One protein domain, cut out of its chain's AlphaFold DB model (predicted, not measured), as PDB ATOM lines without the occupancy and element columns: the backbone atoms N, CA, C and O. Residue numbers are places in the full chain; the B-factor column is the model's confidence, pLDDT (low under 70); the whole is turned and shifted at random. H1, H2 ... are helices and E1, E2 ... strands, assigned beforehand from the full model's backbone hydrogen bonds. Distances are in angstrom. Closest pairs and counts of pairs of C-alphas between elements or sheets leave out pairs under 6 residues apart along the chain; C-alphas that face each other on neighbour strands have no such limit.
ATOM      1  N   SER A  33      -8.591  -1.809 -36.104       71.75
ATOM      2  CA  SER A  33      -8.930  -1.648 -37.527       71.75
ATOM      3  C   SER A  33      -7.792  -1.997 -38.496       71.75
ATOM      4  O   SER A  33      -8.025  -2.123 -39.695       71.75
ATOM      5  N   GLN A  34      -6.554  -2.157 -38.014       76.38
ATOM      6  CA  GLN A  34      -5.436  -2.690 -38.809       76.38
ATOM      7  C   GLN A  34      -5.505  -4.217 -38.922       76.38
ATOM      8  O   GLN A  34      -4.981  -4.803 -39.872       76.38
ATOM      9  N   TYR A  35      -6.164  -4.858 -37.956       77.94
ATOM     10  CA  TYR A  35      -6.309  -6.304 -37.869       77.94
ATOM     11  C   TYR A  35      -7.678  -6.777 -38.338       77.94
ATOM     12  O   TYR A  35      -7.773  -7.873 -38.872       77.94
ATOM     13  N   LEU A  36      -8.729  -5.977 -38.156       83.00
ATOM     14  CA  LEU A  36     -10.101  -6.332 -38.492       83.00
ATOM     15  C   LEU A  36     -10.686  -5.328 -39.480       83.00
ATOM     16  O   LEU A  36     -10.687  -4.124 -39.233       83.00
ATOM     17  N   ALA A  37     -11.246  -5.832 -40.575       86.75
ATOM     18  CA  ALA A  37     -12.042  -5.039 -41.501       86.75
ATOM     19  C   ALA A  37     -13.416  -5.680 -41.688       86.75
ATOM     20  O   ALA A  37     -13.528  -6.879 -41.929       86.75
ATOM     21  N   LEU A  38     -14.468  -4.873 -41.578       88.56
ATOM     22  CA  LEU A  38     -15.838  -5.307 -41.814       88.56
ATOM     23  C   LEU A  38     -16.217  -5.004 -43.262       88.56
ATOM     24  O   LEU A  38     -15.925  -3.930 -43.787       88.56
ATOM     25  N   ASN A  39     -16.873  -5.962 -43.901       90.00
ATOM     26  CA  ASN A  39     -17.443  -5.825 -45.229       90.00
ATOM     27  C   ASN A  39     -18.910  -6.239 -45.161       90.00
ATOM     28  O   ASN A  39     -19.224  -7.314 -44.654       90.00
ATOM     29  N   PHE A  40     -19.793  -5.409 -45.698       90.50
ATOM     30  CA  PHE A  40     -21.233  -5.643 -45.681       90.50
ATOM     31  C   PHE A  40     -21.688  -6.008 -47.089       90.50
ATOM     32  O   PHE A  40     -21.449  -5.249 -48.029       90.50
ATOM     33  N   ASP A  41     -22.323  -7.167 -47.241       88.44
ATOM     34  CA  ASP A  41     -22.868  -7.611 -48.523       88.44
ATOM     35  C   ASP A  41     -24.160  -8.402 -48.322       88.44
ATOM     36  O   ASP A  41     -24.216  -9.336 -47.524       88.44
ATOM     37  N   GLY A  42     -25.214  -8.015 -49.042       84.12
ATOM     38  CA  GLY A  42     -26.485  -8.746 -49.062       84.12
ATOM     39  C   GLY A  42     -27.129  -8.997 -47.690       84.12
ATOM     40  O   GLY A  42     -27.786 -10.021 -47.523       84.12
ATOM     41  N   GLY A  43     -26.929  -8.112 -46.705       81.31
ATOM     42  CA  GLY A  43     -27.419  -8.295 -45.329       81.31
ATOM     43  C   GLY A  43     -26.577  -9.254 -44.477       81.31
ATOM     44  O   GLY A  43     -27.002  -9.659 -43.400       81.31
ATOM     45  N   SER A  44     -25.397  -9.636 -44.964       82.81
ATOM     46  CA  SER A  44     -24.389 -10.405 -44.239       82.81
ATOM     47  C   SER A  44     -23.161  -9.542 -43.970       82.81
ATOM     48  O   SER A  44     -22.850  -8.616 -44.725       82.81
ATOM     49  N   THR A  45     -22.421  -9.883 -42.920       84.56
ATOM     50  CA  THR A  45     -21.178  -9.203 -42.560       84.56
ATOM     51  C   THR A  45     -20.020 -10.171 -42.682       84.56
ATOM     52  O   THR A  45     -20.032 -11.255 -42.113       84.56
ATOM     53  N   THR A  46     -18.985  -9.772 -43.403       87.00
ATOM     54  CA  THR A  46     -17.719 -10.490 -43.470       87.00
ATOM     55  C   THR A  46     -16.660  -9.717 -42.697       87.00
ATOM     56  O   THR A  46     -16.398  -8.558 -43.005       87.00
ATOM     57  N   ILE A  47     -16.032 -10.363 -41.721       86.00
ATOM     58  CA  ILE A  47     -14.903  -9.835 -40.959       86.00
ATOM     59  C   ILE A  47     -13.623 -10.420 -41.547       86.00
ATOM     60  O   ILE A  47     -13.353 -11.619 -41.435       86.00
ATOM     61  N   ASP A  48     -12.836  -9.569 -42.182       86.12
ATOM     62  CA  ASP A  48     -11.491  -9.890 -42.627       86.12
ATOM     63  C   ASP A  48     -10.521  -9.700 -41.465       86.12
ATOM     64  O   ASP A  48     -10.487  -8.642 -40.840       86.12
ATOM     65  N   VAL A  49      -9.727 -10.731 -41.188       80.12
ATOM     66  CA  VAL A  49      -8.750 -10.770 -40.102       80.12
ATOM     67  C   VAL A  49      -7.341 -10.827 -40.690       80.12
ATOM     68  O   VAL A  49      -6.969 -11.784 -41.377       80.12
ATOM     69  N   SER A  50      -6.546  -9.808 -40.390       79.69
ATOM     70  CA  SER A  50      -5.130  -9.662 -40.713       79.69
ATOM     71  C   SER A  50      -4.311  -9.848 -39.440       79.69
ATOM     72  O   SER A  50      -4.089  -8.888 -38.711       79.69
ATOM     73  N   ALA A  51      -3.826 -11.064 -39.177       71.81
ATOM     74  CA  ALA A  51      -3.150 -11.428 -37.921       71.81
ATOM     75  C   ALA A  51      -1.874 -10.617 -37.604       71.81
ATOM     76  O   ALA A  51      -1.364 -10.653 -36.491       71.81
ATOM     77  N   ASN A  52      -1.328  -9.907 -38.587       70.38
ATOM     78  CA  ASN A  52      -0.089  -9.136 -38.495       70.38
ATOM     79  C   ASN A  52      -0.295  -7.628 -38.726       70.38
ATOM     80  O   ASN A  52       0.689  -6.918 -38.925       70.38
ATOM     81  N   GLY A  53      -1.547  -7.154 -38.782       68.56
ATOM     82  CA  GLY A  53      -1.863  -5.729 -38.937       68.56
ATOM     83  C   GLY A  53      -1.396  -5.097 -40.257       68.56
ATOM     84  O   GLY A  53      -1.373  -3.877 -40.380       68.56
ATOM     85  N   ASN A  54      -0.979  -5.897 -41.247       75.00
ATOM     86  CA  ASN A  54      -0.366  -5.387 -42.477       75.00
ATOM     87  C   ASN A  54      -1.336  -5.317 -43.672       75.00
ATOM     88  O   ASN A  54      -0.909  -5.066 -44.800       75.00
ATOM     89  N   GLY A  55      -2.625  -5.578 -43.433       71.56
ATOM     90  CA  GLY A  55      -3.674  -5.626 -44.451       71.56
ATOM     91  C   GLY A  55      -3.743  -6.942 -45.235       71.56
ATOM     92  O   GLY A  55      -4.621  -7.101 -46.082       71.56
ATOM     93  N   THR A  56      -2.856  -7.908 -44.969       78.94
ATOM     94  CA  THR A  56      -2.960  -9.253 -45.546       78.94
ATOM     95  C   THR A  56      -4.006 -10.040 -44.778       78.94
ATOM     96  O   THR A  56      -3.780 -10.451 -43.643       78.94
ATOM     97  N   VAL A  57      -5.140 -10.301 -45.421       79.44
ATOM     98  CA  VAL A  57      -6.204 -11.113 -44.829       79.44
ATOM     99  C   VAL A  57      -5.731 -12.560 -44.708       79.44
ATOM    100  O   VAL A  57      -5.555 -13.266 -45.702       79.44
ATOM    101  N   THR A  58      -5.509 -12.996 -43.474       76.88
ATOM    102  CA  THR A  58      -5.109 -14.364 -43.128       76.88
ATOM    103  C   THR A  58      -6.304 -15.247 -42.796       76.88
ATOM    104  O   THR A  58      -6.235 -16.460 -42.979       76.88
ATOM    105  N   GLN A  59      -7.402 -14.648 -42.334       74.75
ATOM    106  CA  GLN A  59      -8.633 -15.345 -41.983       74.75
ATOM    107  C   GLN A  59      -9.839 -14.486 -42.365       74.75
ATOM    108  O   GLN A  59      -9.782 -13.263 -42.334       74.75
ATOM    109  N   LYS A  60     -10.939 -15.143 -42.727       79.25
ATOM    110  CA  LYS A  60     -12.222 -14.506 -43.016       79.25
ATOM    111  C   LYS A  60     -13.307 -15.145 -42.157       79.25
ATOM    112  O   LYS A  60     -13.390 -16.372 -42.106       79.25
ATOM    113  N   ILE A  61     -14.113 -14.335 -41.489       77.88
ATOM    114  CA  ILE A  61     -15.275 -14.768 -40.708       77.88
ATOM    115  C   ILE A  61     -16.508 -14.238 -41.429       77.88
ATOM    116  O   ILE A  61     -16.557 -13.058 -41.751       77.88
ATOM    117  N   VAL A  62     -17.489 -15.091 -41.709       80.06
ATOM    118  CA  VAL A  62     -18.727 -14.682 -42.384       80.06
ATOM    119  C   VAL A  62     -19.888 -14.865 -41.421       80.06
ATOM    120  O   VAL A  62     -20.142 -15.969 -40.945       80.06
ATOM    121  N   LEU A  63     -20.579 -13.768 -41.139       80.50
ATOM    122  CA  LEU A  63     -21.822 -13.717 -40.390       80.50
ATOM    123  C   LEU A  63     -22.969 -13.631 -41.403       80.50
ATOM    124  O   LEU A  63     -23.334 -12.552 -41.877       80.50
ATOM    125  N   GLU A  64     -23.484 -14.791 -41.801       81.25
ATOM    126  CA  GLU A  64     -24.580 -14.879 -42.767       81.25
ATOM    127  C   GLU A  64     -25.880 -14.329 -42.172       81.25
ATOM    128  O   GLU A  64     -26.269 -14.702 -41.068       81.25
ATOM    129  N   ASN A  65     -26.574 -13.471 -42.922       82.25
ATOM    130  CA  ASN A  65     -27.810 -12.791 -42.501       82.25
ATOM    131  C   ASN A  65     -27.666 -11.919 -41.238       82.25
ATOM    132  O   ASN A  65     -28.665 -11.601 -40.590       82.25
ATOM    133  N   VAL A  66     -26.439 -11.535 -40.884       81.94
ATOM    134  CA  VAL A  66     -26.152 -10.579 -39.815       81.94
ATOM    135  C   VAL A  66     -25.551  -9.334 -40.445       81.94
ATOM    136  O   VAL A  66     -24.415  -9.354 -40.916       81.94
ATOM    137  N   ASP A  67     -26.294  -8.233 -40.423       85.81
ATOM    138  CA  ASP A  67     -25.830  -6.934 -40.898       85.81
ATOM    139  C   ASP A  67     -25.465  -6.040 -39.708       85.81
ATOM    140  O   ASP A  67     -26.326  -5.388 -39.112       85.81
ATOM    141  N   LEU A  68     -24.175  -5.999 -39.354       86.56
ATOM    142  CA  LEU A  68     -23.717  -5.135 -38.265       86.56
ATOM    143  C   LEU A  68     -23.846  -3.651 -38.626       86.56
ATOM    144  O   LEU A  68     -23.952  -2.821 -37.728       86.56
ATOM    145  N   SER A  69     -23.869  -3.301 -39.916       89.44
ATOM    146  CA  SER A  69     -24.031  -1.904 -40.311       89.44
ATOM    147  C   SER A  69     -25.446  -1.395 -40.045       89.44
ATOM    148  O   SER A  69     -25.636  -0.263 -39.595       89.44
ATOM    149  N   ALA A  70     -26.443  -2.260 -40.245       88.50
ATOM    150  CA  ALA A  70     -27.824  -1.985 -39.880       88.50
ATOM    151  C   ALA A  70     -28.020  -1.985 -38.357       88.50
ATOM    152  O   ALA A  70     -28.687  -1.089 -37.840       88.50
ATOM    153  N   GLU A  71     -27.410  -2.939 -37.642       86.31
ATOM    154  CA  GLU A  71     -27.510  -3.049 -36.178       86.31
ATOM    155  C   GLU A  71     -26.947  -1.811 -35.464       86.31
ATOM    156  O   GLU A  71     -27.574  -1.262 -34.560       86.31
ATOM    157  N   TYR A  72     -25.782  -1.326 -35.901       85.38
ATOM    158  CA  TYR A  72     -25.115  -0.168 -35.296       85.38
ATOM    159  C   TYR A  72     -25.439   1.165 -35.990       85.38
ATOM    160  O   TYR A  72     -24.952   2.217 -35.571       85.38
ATOM    161  N   GLY A  73     -26.271   1.151 -37.037       90.00
ATOM    162  CA  GLY A  73     -26.729   2.351 -37.746       90.00
ATOM    163  C   GLY A  73     -25.625   3.130 -38.472       90.00
ATOM    164  O   GLY A  73     -25.770   4.331 -38.707       90.00
ATOM    165  N   THR A  74     -24.514   2.479 -38.809       91.50
ATOM    166  CA  THR A  74     -23.353   3.085 -39.473       91.50
ATOM    167  C   THR A  74     -22.638   2.044 -40.324       91.50
ATOM    168  O   THR A  74     -22.700   0.864 -40.023       91.50
ATOM    169  N   THR A  75     -21.928   2.464 -41.369       89.75
ATOM    170  CA  THR A  75     -21.020   1.595 -42.144       89.75
ATOM    171  C   THR A  75     -19.551   1.855 -41.804       89.75
ATOM    172  O   THR A  75     -18.663   1.364 -42.496       89.75
ATOM    173  N   ASP A  76     -19.276   2.690 -40.798       90.06
ATOM    174  CA  ASP A  76     -17.917   2.964 -40.341       90.06
ATOM    175  C   ASP A  76     -17.385   1.771 -39.538       90.06
ATOM    176  O   ASP A  76     -17.846   1.488 -38.428       90.06
ATOM    177  N   ASN A  77     -16.395   1.084 -40.108       86.88
ATOM    178  CA  ASN A  77     -15.771  -0.082 -39.499       86.88
ATOM    179  C   ASN A  77     -15.212   0.220 -38.108       86.88
ATOM    180  O   ASN A  77     -15.420  -0.585 -37.206       86.88
ATOM    181  N   GLN A  78     -14.550   1.365 -37.910       84.94
ATOM    182  CA  GLN A  78     -13.966   1.700 -36.610       84.94
ATOM    183  C   GLN A  78     -15.070   1.888 -35.568       84.94
ATOM    184  O   GLN A  78     -14.977   1.334 -34.479       84.94
ATOM    185  N   ALA A  79     -16.147   2.595 -35.918       87.38
ATOM    186  CA  ALA A  79     -17.260   2.831 -35.000       87.38
ATOM    187  C   ALA A  79     -17.968   1.529 -34.582       87.38
ATOM    188  O   ALA A  79     -18.342   1.365 -33.417       87.38
ATOM    189  N   ILE A  80     -18.139   0.587 -35.514       86.06
ATOM    190  CA  ILE A  80     -18.732  -0.724 -35.218       86.06
ATOM    191  C   ILE A  80     -17.776  -1.559 -34.365       86.06
ATOM    192  O   ILE A  80     -18.206  -2.137 -33.372       86.06
ATOM    193  N   LEU A  81     -16.486  -1.606 -34.710       82.38
ATOM    194  CA  LEU A  81     -15.476  -2.341 -33.944       82.38
ATOM    195  C   LEU A  81     -15.358  -1.801 -32.512       82.38
ATOM    196  O   LEU A  81     -15.376  -2.589 -31.568       82.38
ATOM    197  N   ASP A  82     -15.350  -0.479 -32.333       82.56
ATOM    198  CA  ASP A  82     -15.363   0.161 -31.013       82.56
ATOM    199  C   ASP A  82     -16.633  -0.198 -30.231       82.56
ATOM    200  O   ASP A  82     -16.567  -0.484 -29.036       82.56
ATOM    201  N   SER A  83     -17.790  -0.244 -30.897       83.00
ATOM    202  CA  SER A  83     -19.054  -0.630 -30.262       83.00
ATOM    203  C   SER A  83     -19.080  -2.109 -29.869       83.00
ATOM    204  O   SER A  83     -19.600  -2.464 -28.814       83.00
ATOM    205  N   LEU A  84     -18.495  -2.988 -30.686       80.31
ATOM    206  CA  LEU A  84     -18.353  -4.410 -30.377       80.31
ATOM    207  C   LEU A  84     -17.406  -4.640 -29.192       80.31
ATOM    208  O   LEU A  84     -17.702  -5.480 -28.344       80.31
ATOM    209  N   LEU A  85     -16.311  -3.880 -29.107       75.75
ATOM    210  CA  LEU A  85     -15.391  -3.899 -27.967       75.75
ATOM    211  C   LEU A  85     -16.064  -3.362 -26.698       75.75
ATOM    212  O   LEU A  85     -16.011  -4.000 -25.649       75.75
ATOM    213  N   ALA A  86     -16.751  -2.221 -26.796       76.62
ATOM    214  CA  ALA A  86     -17.449  -1.599 -25.672       76.62
ATOM    215  C   ALA A  86     -18.582  -2.481 -25.124       76.62
ATOM    216  O   ALA A  86     -18.797  -2.528 -23.913       76.62
ATOM    217  N   ASN A  87     -19.275  -3.211 -26.003       72.69
ATOM    218  CA  ASN A  87     -20.330  -4.150 -25.626       72.69
ATOM    219  C   ASN A  87     -19.792  -5.525 -25.186       72.69
ATOM    220  O   ASN A  87     -20.582  -6.381 -24.796       72.69
ATOM    221  N   GLY A  88     -18.473  -5.754 -25.246       67.88
ATOM    222  CA  GLY A  88     -17.843  -7.028 -24.884       67.88
ATOM    223  C   GLY A  88     -18.108  -8.172 -25.871       67.88
ATOM    224  O   GLY A  88     -17.830  -9.326 -25.556       67.88
TER     225      GLY A  88
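What this domain is: This is residues 33 to 88 of the 94 residues of the protein "Type I secretion C-terminal target domain-containing protein" of Endozoicomonas sp. SM1973 (UniProt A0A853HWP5). A small three-stranded sheet, E1 to E2 to E3, has one helix, H2, standing up from it over the edge strand E1, with the first residues of H2 nearest the strand and the rest leading away. The short helix H1 only grazes the sheet near the end where E1 stops and E2 starts, and the link of residues 50 to 58 loops out at the other end of E2. The printed part has 56 residues, with three named strands and then two named helices in the order E1, E2, E3, H1, H2. The sheet is antiparallel throughout, and the class is mixed, helices and strands. The whole is compact, with a radius of gyration of the C-alphas of 10.9 A and spans of 28 by 24 by 18 A.

Where its parts are: E1 is residues 36 to 41, 16.3 A from first to last C-alpha, and starts with C-alpha 36 at (-10.101, -6.332, -38.492). E2 is residues 44 to 49, 16.2 A long. E3 is residues 59 to 63, 13.4 A long, with C-alpha 63 at (-21.822, -13.717, -40.390). H1 is residues 68 to 71, 4.8 A long. H2 is residues 77 to 86, 14.0 A long, and ends with C-alpha 86 at (-17.449, -1.599, -25.672).

How they stand to each other: E1, E2 and E3 form a meander, each strand the antiparallel neighbour of the one before. E1 and E2 are a hairpin, their directions at 156 degrees, with N 39 and O 46 2.8 A apart, within hydrogen-bond range. E2 and E3 are a hairpin at 161 degrees, with N 47 and O 61 within hydrogen-bond range at 2.7 A. E1 and E3 are the edge strands, and E2 is the inner strand. H2 is on the sheet, over E1, at a height over the sheet of 10.2 A. Its line rises 44 degrees out of a local plane that rests on just 6 C-alphas of the sheet, and it stands up from the sheet. The closest C-alphas of E1 and H2 are those of Leu 38 and Asn 77, 5.7 A apart. H1 is on the sheet but only grazes it, with residues 68 to 70; its closest C-alphas with E2 are those of Leu 68 and Thr 45, 6.4 A apart. H1 and H2 are close but not clearly touching, the C-alphas of Leu 68 and Ile 80 being 7.3 A apart. Every O i to N i+4 pair in H2 is within hydrogen-bond range, and H1 is too short for such a pair.

The domain as a whole: The two C-alphas farthest apart are those of Asn 52 and Gly 73, at 29.0 A. The printed part has no cut. The links from E1 to E2, E3 to H1 and H1 to H2 are tight, the link from E2 to E3 is short, and no link is long. The mean pLDDT of the printed part is 81.9, and residues 53 and 88 are under 70.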